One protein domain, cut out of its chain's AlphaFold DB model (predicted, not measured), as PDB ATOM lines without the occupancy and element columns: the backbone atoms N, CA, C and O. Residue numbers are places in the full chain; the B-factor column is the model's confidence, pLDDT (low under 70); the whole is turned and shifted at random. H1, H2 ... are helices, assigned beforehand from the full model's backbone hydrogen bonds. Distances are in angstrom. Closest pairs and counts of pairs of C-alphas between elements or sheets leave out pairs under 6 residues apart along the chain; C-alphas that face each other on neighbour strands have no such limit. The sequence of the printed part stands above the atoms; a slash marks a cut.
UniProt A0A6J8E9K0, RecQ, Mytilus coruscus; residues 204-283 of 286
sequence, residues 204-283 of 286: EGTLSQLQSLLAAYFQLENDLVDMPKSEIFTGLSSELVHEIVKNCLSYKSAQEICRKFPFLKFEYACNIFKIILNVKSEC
ATOM      1  N   GLU A 204     106.323 129.900  70.712       58.62
ATOM      2  CA  GLU A 204     106.563 128.845  69.707       58.62
ATOM      3  C   GLU A 204     107.918 128.127  69.876       58.62
ATOM      4  O   GLU A 204     107.985 126.898  69.800       58.62
ATOM      5  N   GLY A 205     108.991 128.859  70.201       61.75
ATOM      6  CA  GLY A 205     110.316 128.274  70.471       61.75
ATOM      7  C   GLY A 205     110.380 127.525  71.809       61.75
ATOM      8  O   GLY A 205     110.869 126.397  71.886       61.75
ATOM      9  N   THR A 206     109.787 128.121  72.840       71.19
ATOM     10  CA  THR A 206     109.747 127.631  74.225       71.19
ATOM     11  C   THR A 206     109.015 126.291  74.351       71.19
ATOM     12  O   THR A 206     109.478 125.378  75.039       71.19
ATOM     13  N   LEU A 207     107.899 126.113  73.631       79.88
ATOM     14  CA  LEU A 207     107.145 124.851  73.634       79.88
ATOM     15  C   LEU A 207     107.896 123.719  72.921       79.88
ATOM     16  O   LEU A 207     107.852 122.580  73.382       79.88
ATOM     17  N   SER A 208     108.624 124.027  71.845       76.69
ATOM     18  CA  SER A 208     109.456 123.051  71.124       76.69
ATOM     19  C   SER A 208     110.634 122.559  71.977       76.69
ATOM     20  O   SER A 208     110.922 121.356  72.037       76.69
ATOM     21  N   GLN A 209     111.276 123.472  72.717       80.81
ATOM     22  CA  GLN A 209     112.328 123.134  73.681       80.81
ATOM     23  C   GLN A 209     111.778 122.279  74.830       80.81
ATOM     24  O   GLN A 209     112.352 121.234  75.143       80.81
ATOM     25  N   LEU A 210     110.632 122.663  75.405       84.94
ATOM     26  CA  LEU A 210     109.961 121.886  76.449       84.94
ATOM     27  C   LEU A 210     109.617 120.470  75.976       84.94
ATOM     28  O   LEU A 210     109.883 119.496  76.680       84.94
ATOM     29  N   GLN A 211     109.056 120.353  74.773       87.44
ATOM     30  CA  GLN A 211     108.691 119.072  74.180       87.44
ATOM     31  C   GLN A 211     109.914 118.169  73.991       87.44
ATOM     32  O   GLN A 211     109.855 116.984  74.319       87.44
ATOM     33  N   SER A 212     111.033 118.730  73.529       81.19
ATOM     34  CA  SER A 212     112.285 117.991  73.333       81.19
ATOM     35  C   SER A 212     112.880 117.496  74.656       81.19
ATOM     36  O   SER A 212     113.290 116.340  74.756       81.19
ATOM     37  N   LEU A 213     112.888 118.343  75.691       84.50
ATOM     38  CA  LEU A 213     113.413 117.992  77.016       84.50
ATOM     39  C   LEU A 213     112.561 116.932  77.720       84.50
ATOM     40  O   LEU A 213     113.104 115.982  78.284       84.50
ATOM     41  N   LEU A 214     111.233 117.064  77.663       89.19
ATOM     42  CA  LEU A 214     110.320 116.075  78.237       89.19
ATOM     43  C   LEU A 214     110.421 114.727  77.519       89.19
ATOM     44  O   LEU A 214     110.449 113.695  78.186       89.19
ATOM     45  N   ALA A 215     110.531 114.724  76.186       87.50
ATOM     46  CA  ALA A 215     110.718 113.496  75.417       87.50
ATOM     47  C   ALA A 215     112.025 112.778  75.790       87.50
ATOM     48  O   ALA A 215     112.011 111.569  76.021       87.50
ATOM     49  N   ALA A 216     113.133 113.516  75.919       85.06
ATOM     50  CA  ALA A 216     114.417 112.951  76.336       85.06
ATOM     51  C   ALA A 216     114.365 112.382  77.765       85.06
ATOM     52  O   ALA A 216     114.851 111.279  78.009       85.06
ATOM     53  N   TYR A 217     113.740 113.103  78.701       88.50
ATOM     54  CA  TYR A 217     113.548 112.630  80.073       88.50
ATOM     55  C   TYR A 217     112.702 111.348  80.125       88.50
ATOM     56  O   TYR A 217     113.092 110.387  80.782       88.50
ATOM     57  N   PHE A 218     111.584 111.293  79.395       90.25
ATOM     58  CA  PHE A 218     110.714 110.111  79.384       90.25
ATOM     59  C   PHE A 218     111.424 108.904  78.789       90.25
ATOM     60  O   PHE A 218     111.290 107.802  79.311       90.25
ATOM     61  N   GLN A 219     112.211 109.112  77.732       86.31
ATOM     62  CA  GLN A 219     113.014 108.052  77.142       86.31
ATOM     63  C   GLN A 219     114.025 107.486  78.147       86.31
ATOM     64  O   GLN A 219     114.079 106.272  78.313       86.31
ATOM     65  N   LEU A 220     114.750 108.342  78.876       85.50
ATOM     66  CA  LEU A 220     115.698 107.898  79.903       85.50
ATOM     67  C   LEU A 220     115.019 107.067  80.999       85.50
ATOM     68  O   LEU A 220     115.502 105.988  81.324       85.50
ATOM     69  N   GLU A 221     113.887 107.528  81.534       87.19
ATOM     70  CA  GLU A 221     113.138 106.792  82.564       87.19
ATOM     71  C   GLU A 221     112.575 105.460  82.045       87.19
ATOM     72  O   GLU A 221     112.561 104.451  82.751       87.19
ATOM     73  N   ASN A 222     112.128 105.435  80.790       86.69
ATOM     74  CA  ASN A 222     111.650 104.223  80.134       86.69
ATOM     75  C   ASN A 222     112.771 103.208  79.884       86.69
ATOM     76  O   ASN A 222     112.511 102.008  79.978       86.69
ATOM     77  N   ASP A 223     113.990 103.669  79.601       85.25
ATOM     78  CA  ASP A 223     115.169 102.824  79.379       85.25
ATOM     79  C   ASP A 223     115.696 102.196  80.685       85.25
ATOM     80  O   ASP A 223     116.349 101.152  80.649       85.25
ATOM     81  N   LEU A 224     115.382 102.778  81.852       85.62
ATOM     82  CA  LEU A 224     115.691 102.179  83.161       85.62
ATOM     83  C   LEU A 224     114.860 100.921  83.452       85.62
ATOM     84  O   LEU A 224     115.209 100.132  84.333       85.62
ATOM     85  N   VAL A 225     113.757 100.728  82.727       82.00
ATOM     86  CA  VAL A 225     112.901  99.551  82.844       82.00
ATOM     87  C   VAL A 225     113.254  98.582  81.717       82.00
ATOM     88  O   VAL A 225     112.872  98.798  80.571       82.00
ATOM     89  N   ASP A 226     113.936  97.482  82.048       77.12
ATOM     90  CA  ASP A 226     114.330  96.421  81.102       77.12
ATOM     91  C   ASP A 226     113.123  95.565  80.661       77.12
ATOM     92  O   ASP A 226     113.007  94.378  80.969       77.12
ATOM     93  N   MET A 227     112.149  96.203  80.004       75.00
ATOM     94  CA  MET A 227     110.914  95.587  79.528       75.00
ATOM     95  C   MET A 227     110.495  96.153  78.164       75.00
ATOM     96  O   MET A 227     110.499  97.370  77.958       75.00
ATOM     97  N   PRO A 228     110.027  95.304  77.230       71.06
ATOM     98  CA  PRO A 228     109.441  95.778  75.984       71.06
ATOM     99  C   PRO A 228     108.155  96.576  76.260       71.06
ATOM    100  O   PRO A 228     107.281  96.112  76.991       71.06
ATOM    101  N   LYS A 229     108.015  97.748  75.620       77.44
ATOM    102  CA  LYS A 229     106.924  98.725  75.846       77.44
ATOM    103  C   LYS A 229     106.883  99.278  77.281       77.44
ATOM    104  O   LYS A 229     105.816  99.341  77.894       77.44
ATOM    105  N   SER A 230     108.036  99.697  77.797       79.62
ATOM    106  CA  SER A 230     108.206 100.293  79.130       79.62
ATOM    107  C   SER A 230     107.264 101.470  79.421       79.62
ATOM    108  O   SER A 230     106.811 101.598  80.556       79.62
ATOM    109  N   GLU A 231     106.841 102.228  78.403       81.25
ATOM    110  CA  GLU A 231     105.822 103.291  78.510       81.25
ATOM    111  C   GLU A 231     104.505 102.832  79.160       81.25
ATOM    112  O   GLU A 231     103.854 103.604  79.861       81.25
ATOM    113  N   ILE A 232     104.110 101.566  78.967       79.62
ATOM    114  CA  ILE A 232     102.893 100.999  79.576       79.62
ATOM    115  C   ILE A 232     103.063 100.863  81.096       79.62
ATOM    116  O   ILE A 232     102.092 100.964  81.843       79.62
ATOM    117  N   PHE A 233     104.290 100.614  81.552       78.75
ATOM    118  CA  PHE A 233     104.603 100.383  82.959       78.75
ATOM    119  C   PHE A 233     104.905 101.684  83.709       78.75
ATOM    120  O   PHE A 233     104.472 101.862  84.847       78.75
ATOM    121  N   THR A 234     105.642 102.597  83.081       80.12
ATOM    122  CA  THR A 234     105.992 103.900  83.668       80.12
ATOM    123  C   THR A 234     104.858 104.920  83.539       80.12
ATOM    124  O   THR A 234     104.777 105.842  84.351       80.12
ATOM    125  N   GLY A 235     103.991 104.763  82.531       83.62
ATOM    126  CA  GLY A 235     102.993 105.755  82.134       83.62
ATOM    127  C   GLY A 235     103.577 106.947  81.364       83.62
ATOM    128  O   GLY A 235     102.860 107.916  81.124       83.62
ATOM    129  N   LEU A 236     104.862 106.905  80.993       89.38
ATOM    130  CA  LEU A 236     105.603 108.008  80.374       89.38
ATOM    131  C   LEU A 236     105.597 107.901  78.844       89.38
ATOM    132  O   LEU A 236     106.620 107.591  78.236       89.38
ATOM    133  N   SER A 237     104.440 108.135  78.223       91.50
ATOM    134  CA  SER A 237     104.280 108.021  76.767       91.50
ATOM    135  C   SER A 237     104.494 109.341  76.022       91.50
ATOM    136  O   SER A 237     104.426 110.435  76.594       91.50
ATOM    137  N   SER A 238     104.695 109.243  74.706       88.06
ATOM    138  CA  SER A 238     104.805 110.422  73.839       88.06
ATOM    139  C   SER A 238     103.536 111.288  73.866       88.06
ATOM    140  O   SER A 238     103.615 112.514  73.850       88.06
ATOM    141  N   GLU A 239     102.353 110.686  73.982       88.56
ATOM    142  CA  GLU A 239     101.068 111.384  74.088       88.56
ATOM    143  C   GLU A 239     100.974 112.196  75.381       88.56
ATOM    144  O   GLU A 239     100.478 113.326  75.364       88.56
ATOM    145  N   LEU A 240     101.501 111.661  76.489       90.12
ATOM    146  CA  LEU A 240     101.563 112.388  77.754       90.12
ATOM    147  C   LEU A 240     102.466 113.626  77.641       90.12
ATOM    148  O   LEU A 240     102.093 114.682  78.150       90.12
ATOM    149  N   VAL A 241     103.596 113.542  76.924       89.50
ATOM    150  CA  VAL A 241     104.440 114.719  76.639       89.50
ATOM    151  C   VAL A 241     103.623 115.810  75.945       89.50
ATOM    152  O   VAL A 241     103.628 116.955  76.399       89.50
ATOM    153  N   HIS A 242     102.874 115.469  74.892       88.19
ATOM    154  CA  HIS A 242     102.052 116.439  74.163       88.19
ATOM    155  C   HIS A 242     100.995 117.092  75.064       88.19
ATOM    156  O   HIS A 242     100.807 118.310  75.016       88.19
ATOM    157  N   GLU A 243     100.323 116.307  75.910       88.12
ATOM    158  CA  GLU A 243      99.286 116.830  76.802       88.12
ATOM    159  C   GLU A 243      99.876 117.714  77.914       88.12
ATOM    160  O   GLU A 243      99.282 118.733  78.270       88.12
ATOM    161  N   ILE A 244     101.069 117.396  78.426       89.88
ATOM    162  CA  ILE A 244     101.786 118.248  79.386       89.88
ATOM    163  C   ILE A 244     102.202 119.567  78.729       89.88
ATOM    164  O   ILE A 244     101.923 120.629  79.284       89.88
ATOM    165  N   VAL A 245     102.826 119.522  77.546       88.12
ATOM    166  CA  VAL A 245     103.281 120.717  76.810       88.12
ATOM    167  C   VAL A 245     102.102 121.644  76.514       88.12
ATOM    168  O   VAL A 245     102.170 122.839  76.793       88.12
ATOM    169  N   LYS A 246     100.975 121.091  76.053       85.25
ATOM    170  CA  LYS A 246      99.747 121.845  75.758       85.25
ATOM    171  C   LYS A 246      99.196 122.615  76.962       85.25
ATOM    172  O   LYS A 246      98.573 123.657  76.789       85.25
ATOM    173  N   ASN A 247      99.403 122.105  78.174       82.81
ATOM    174  CA  ASN A 247      98.858 122.677  79.403       82.81
ATOM    175  C   ASN A 247      99.940 123.284  80.315       82.81
ATOM    176  O   ASN A 247      99.637 123.660  81.449       82.81
ATOM    177  N   CYS A 248     101.186 123.397  79.846       81.62
ATOM    178  CA  CYS A 248     102.344 123.703  80.688       81.62
ATOM    179  C   CYS A 248     102.246 125.053  81.421       81.62
ATOM    180  O   CYS A 248     102.722 125.195  82.551       81.62
ATOM    181  N   LEU A 249     101.577 126.036  80.812       77.50
ATOM    182  CA  LEU A 249     101.343 127.353  81.405       77.50
ATOM    183  C   LEU A 249     100.378 127.294  82.594       77.50
ATOM    184  O   LEU A 249     100.548 128.049  83.544       77.50
ATOM    185  N   SER A 250      99.419 126.363  82.573       77.50
ATOM    186  CA  SER A 250      98.398 126.230  83.618       77.50
ATOM    187  C   SER A 250      98.911 125.599  84.909       77.50
ATOM    188  O   SER A 250      98.304 125.806  85.953       77.50
ATOM    189  N   TYR A 251     100.012 124.843  84.846       80.00
ATOM    190  CA  TYR A 251     100.558 124.185  86.025       80.00
ATOM    191  C   TYR A 251     101.315 125.181  86.900       80.00
ATOM    192  O   TYR A 251     102.330 125.752  86.480       80.00
ATOM    193  N   LYS A 252     100.836 125.327  88.134       78.25
ATOM    194  CA  LYS A 252     101.467 126.060  89.235       78.25
ATOM    195  C   LYS A 252     102.200 125.139  90.210       78.25
ATOM    196  O   LYS A 252     102.992 125.609  91.017       78.25
ATOM    197  N   SER A 253     101.945 123.830  90.151       74.94
ATOM    198  CA  SER A 253     102.597 122.840  91.015       74.94
ATOM    199  C   SER A 253     102.635 121.440  90.394       74.94
ATOM    200  O   SER A 253     101.832 121.099  89.521       74.94
ATOM    201  N   ALA A 254     103.522 120.578  90.899       73.69
ATOM    202  CA  ALA A 254     103.548 119.158  90.542       73.69
ATOM    203  C   ALA A 254     102.266 118.414  90.981       73.69
ATOM    204  O   ALA A 254     101.841 117.458  90.325       73.69
ATOM    205  N   GLN A 255     101.603 118.872  92.053       73.00
ATOM    206  CA  GLN A 255     100.322 118.326  92.509       73.00
ATOM    207  C   GLN A 255      99.215 118.509  91.460       73.00
ATOM    208  O   GLN A 255      98.379 117.622  91.302       73.00
ATOM    209  N   GLU A 256      99.195 119.620  90.720       78.12
ATOM    210  CA  GLU A 256      98.214 119.838  89.647       78.12
ATOM    211  C   GLU A 256      98.426 118.893  88.463       78.12
ATOM    212  O   GLU A 256      97.453 118.386  87.900       78.12
ATOM    213  N   ILE A 257      99.686 118.585  88.142       82.69
ATOM    214  CA  ILE A 257     100.031 117.566  87.146       82.69
ATOM    215  C   ILE A 257      99.503 116.203  87.604       82.69
ATOM    216  O   ILE A 257      98.826 115.534  86.832       82.69
ATOM    217  N   CYS A 258      99.701 115.823  88.871       81.50
ATOM    218  CA  CYS A 258      99.168 114.563  89.412       81.50
ATOM    219  C   CYS A 258      97.637 114.520  89.458       81.50
ATOM    220  O   CYS A 258      97.039 113.494  89.150       81.50
ATOM    221  N   ARG A 259      96.974 115.628  89.812       77.12
ATOM    222  CA  ARG A 259      95.502 115.709  89.778       77.12
ATOM    223  C   ARG A 259      94.966 115.505  88.364       77.12
ATOM    224  O   ARG A 259      93.914 114.896  88.195       77.12
ATOM    225  N   LYS A 260      95.684 116.015  87.361       83.38
ATOM    226  CA  LYS A 260      95.317 115.881  85.949       83.38
ATOM    227  C   LYS A 260      95.704 114.526  85.353       83.38
ATOM    228  O   LYS A 260      94.982 114.019  84.500       83.38
ATOM    229  N   PHE A 261      96.785 113.922  85.839       86.12
ATOM    230  CA  PHE A 261      97.280 112.610  85.425       86.12
ATOM    231  C   PHE A 261      97.451 111.692  86.649       86.12
ATOM    232  O   PHE A 261      98.574 111.465  87.096       86.12
ATOM    233  N   PRO A 262      96.356 111.127  87.199       78.00
ATOM    234  CA  PRO A 262      96.391 110.365  88.456       78.00
ATOM    235  C   PRO A 262      97.200 109.065  88.395       78.00
ATOM    236  O   PRO A 262      97.522 108.483  89.424       78.00
ATOM    237  N   PHE A 263      97.491 108.584  87.185       81.81
ATOM    238  CA  PHE A 263      98.311 107.398  86.943       81.81
ATOM    239  C   PHE A 263      99.816 107.685  87.035       81.81
ATOM    240  O   PHE A 263     100.616 106.756  87.132       81.81
ATOM    241  N   LEU A 264     100.211 108.957  86.979       81.62
ATOM    242  CA  LEU A 264     101.601 109.370  87.011       81.62
ATOM    243  C   LEU A 264     102.111 109.340  88.454       81.62
ATOM    244  O   LEU A 264     101.520 109.951  89.346       81.62
ATOM    245  N   LYS A 265     103.234 108.654  88.691       80.81
ATOM    246  CA  LYS A 265     103.900 108.703  89.999       80.81
ATOM    247  C   LYS A 265     104.276 110.146  90.334       80.81
ATOM    248  O   LYS A 265     104.753 110.884  89.472       80.81
ATOM    249  N   PHE A 266     104.120 110.520  91.603       76.31
ATOM    250  CA  PHE A 266     104.399 111.881  92.065       76.31
ATOM    251  C   PHE A 266     105.833 112.332  91.743       76.31
ATOM    252  O   PHE A 266     106.041 113.457  91.301       76.31
ATOM    253  N   GLU A 267     106.805 111.423  91.851       77.38
ATOM    254  CA  GLU A 267     108.204 111.665  91.482       77.38
ATOM    255  C   GLU A 267     108.366 112.136  90.027       77.38
ATOM    256  O   GLU A 267     109.031 113.142  89.763       77.38
ATOM    257  N   TYR A 268     107.681 111.484  89.083       86.31
ATOM    258  CA  TYR A 268     107.701 111.890  87.680       86.31
ATOM    259  C   TYR A 268     107.051 113.257  87.478       86.31
ATOM    260  O   TYR A 268     107.602 114.089  86.761       86.31
ATOM    261  N   ALA A 269     105.924 113.525  88.145       83.94
ATOM    262  CA  ALA A 269     105.266 114.829  88.081       83.94
ATOM    263  C   ALA A 269     106.167 115.964  88.594       83.94
ATOM    264  O   ALA A 269     106.169 117.050  88.016       83.94
ATOM    265  N   CYS A 270     106.970 115.715  89.631       76.62
ATOM    266  CA  CYS A 270     107.942 116.682  90.133       76.62
ATOM    267  C   CYS A 270     109.049 116.976  89.115       76.62
ATOM    268  O   CYS A 270     109.364 118.143  88.884       76.62
ATOM    269  N   ASN A 271     109.622 115.950  88.483       81.25
ATOM    270  CA  ASN A 271     110.658 116.139  87.464       81.25
ATOM    271  C   ASN A 271     110.113 116.844  86.217       81.25
ATOM    272  O   ASN A 271     110.737 117.778  85.717       81.25
ATOM    273  N   ILE A 272     108.903 116.486  85.781       89.44
ATOM    274  CA  ILE A 272     108.185 117.191  84.712       89.44
ATOM    275  C   ILE A 272     107.998 118.666  85.074       89.44
ATOM    276  O   ILE A 272     108.297 119.540  84.262       89.44
ATOM    277  N   PHE A 273     107.540 118.962  86.293       86.81
ATOM    278  CA  PHE A 273     107.317 120.337  86.733       86.81
ATOM    279  C   PHE A 273     108.616 121.155  86.770       86.81
ATOM    280  O   PHE A 273     108.615 122.310  86.353       86.81
ATOM    281  N   LYS A 274     109.746 120.556  87.168       78.75
ATOM    282  CA  LYS A 274     111.068 121.203  87.088       78.75
ATOM    283  C   LYS A 274     111.466 121.540  85.654       78.75
ATOM    284  O   LYS A 274     111.936 122.643  85.405       78.75
ATOM    285  N   ILE A 275     111.265 120.613  84.716       83.56
ATOM    286  CA  ILE A 275     111.558 120.854  83.297       83.56
ATOM    287  C   ILE A 275     110.696 122.016  82.778       83.56
ATOM    288  O   ILE A 275     111.210 122.898  82.095       83.56
ATOM    289  N   ILE A 276     109.417 122.072  83.170       86.31
ATOM    290  CA  ILE A 276     108.522 123.192  82.847       86.31
ATOM    291  C   ILE A 276     109.047 124.511  83.434       86.31
ATOM    292  O   ILE A 276     109.079 125.510  82.721       86.31
ATOM    293  N   LEU A 277     109.461 124.536  84.705       80.06
ATOM    294  CA  LEU A 277     109.977 125.746  85.357       80.06
ATOM    295  C   LEU A 277     111.289 126.238  84.740       80.06
ATOM    296  O   LEU A 277     111.417 127.434  84.507       80.06
ATOM    297  N   ASN A 278     112.220 125.333  84.429       76.31
ATOM    298  CA  ASN A 278     113.495 125.682  83.798       76.31
ATOM    299  C   ASN A 278     113.273 126.381  82.454       76.31
ATOM    300  O   ASN A 278     113.881 127.409  82.175       76.31
ATOM    301  N   VAL A 279     112.343 125.857  81.655       76.31
ATOM    302  CA  VAL A 279     111.976 126.473  80.378       76.31
ATOM    303  C   VAL A 279     111.245 127.807  80.589       76.31
ATOM    304  O   VAL A 279     111.482 128.751  79.844       76.31
ATOM    305  N   LYS A 280     110.409 127.937  81.632       71.88
ATOM    306  CA  LYS A 280     109.750 129.211  81.983       71.88
ATOM    307  C   LYS A 280     110.741 130.291  82.447       71.88
ATOM    308  O   LYS A 280     110.519 131.460  82.164       71.88
ATOM    309  N   SER A 281     111.818 129.922  83.146       63.47
ATOM    310  CA  SER A 281     112.817 130.867  83.671       63.47
ATOM    311  C   SER A 281     113.797 131.413  82.625       63.47
ATOM    312  O   SER A 281     114.504 132.376  82.902       63.47
ATOM    313  N   GLU A 282     113.854 130.810  81.436       55.22
ATOM    314  CA  GLU A 282     114.703 131.266  80.323       55.22
ATOM    315  C   GLU A 282     114.028 132.353  79.455       55.22
ATOM    316  O   GLU A 282     114.669 132.891  78.552       55.22
ATOM    317  N   CYS A 283     112.773 132.731  79.743       42.16
ATOM    318  CA  CYS A 283     112.108 133.891  79.139       42.16
ATOM    319  C   CYS A 283     112.613 135.193  79.796       42.16
ATOM    320  O   CYS A 283     112.348 135.406  80.981       42.16
TER     321      CYS A 283
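Overview. This is residues 204 to 283 of the 286 residues of the protein "RecQ" of Mytilus coruscus (UniProt A0A6J8E9K0). Two helices, H3 and H5, run back along the first part of a long helix, H1, and the centres of the three make a triangle. The short helix H4 packs steeply on the first part of H5, apart from H1, while the four-residue H2 sits by the last part of H1. The printed part has 80 residues with five named helices, H1 to H5 in that order, and no named strand; the class is all helix. The whole is compact, with a radius of gyration of the C-alphas of 12.1 A, and elongated in outline, spanning 38 by 25 by 17 A.

Arrangement. Begin with the hub, H1, residues 204 to 223, which touches three other helices. Near its end, residues 221 to 222 alone only just touch H2, residues 231 to 234, with 3 pairs of C-alphas within 8 A; the closest C-alphas are those of Asn 222 and Glu 231, 6.1 A apart. Go back to residues 207 to 215, the part of H1 that touches H3, residues 238 to 246. These two run opposite ways at a shallow tilt of 33 degrees, only just short of steep, and their closest C-alphas, Gln 211 and Val 245, are 6.2 A apart. With residues 206 to 214 alone, H1 touches H5, residues 266 to 281, opposite ways at a shallow tilt of 29 degrees; the closest C-alphas, Leu 210 and Val 279, are 6.4 A apart. H3 and H5 are near each other. H4, residues 254 to 260, touches H5 at residues 266 to 273 alone, with the C-alphas of Ala 254 and Cys 270 closest at 5.1 A, at a steep tilt of 67 degrees, only just short of about perpendicular. H3 and H4 are close but not clearly touching, the closest C-alphas, Ile 244 and Ile 257, being 8.0 A apart. H1 and H4 are apart. In H3, H4 and H5 every backbone O i to N i+4 pair is within hydrogen-bond range, in H1 15 of 16 are, and H2 is too short for such a pair.

Along the chain. Find C-alpha 204 at (106.563, 128.845, 69.707); from there H1 runs 29.1 A to C-alpha 223 at (115.169, 102.824, 79.379). H2 covers 5.2 A, H3 12.6 A and H4 10.0 A. H5 runs 22.4 A to C-alpha 281 at (112.817, 130.867, 83.671).

Size, cuts and confidence. The two C-alphas farthest apart, Pro 228 and Cys 283, are 38.3 A apart. The printed part has no cut and no long link. Its mean pLDDT is 80.6; look for values under 70 at residues 204 to 205 and 281 to 283.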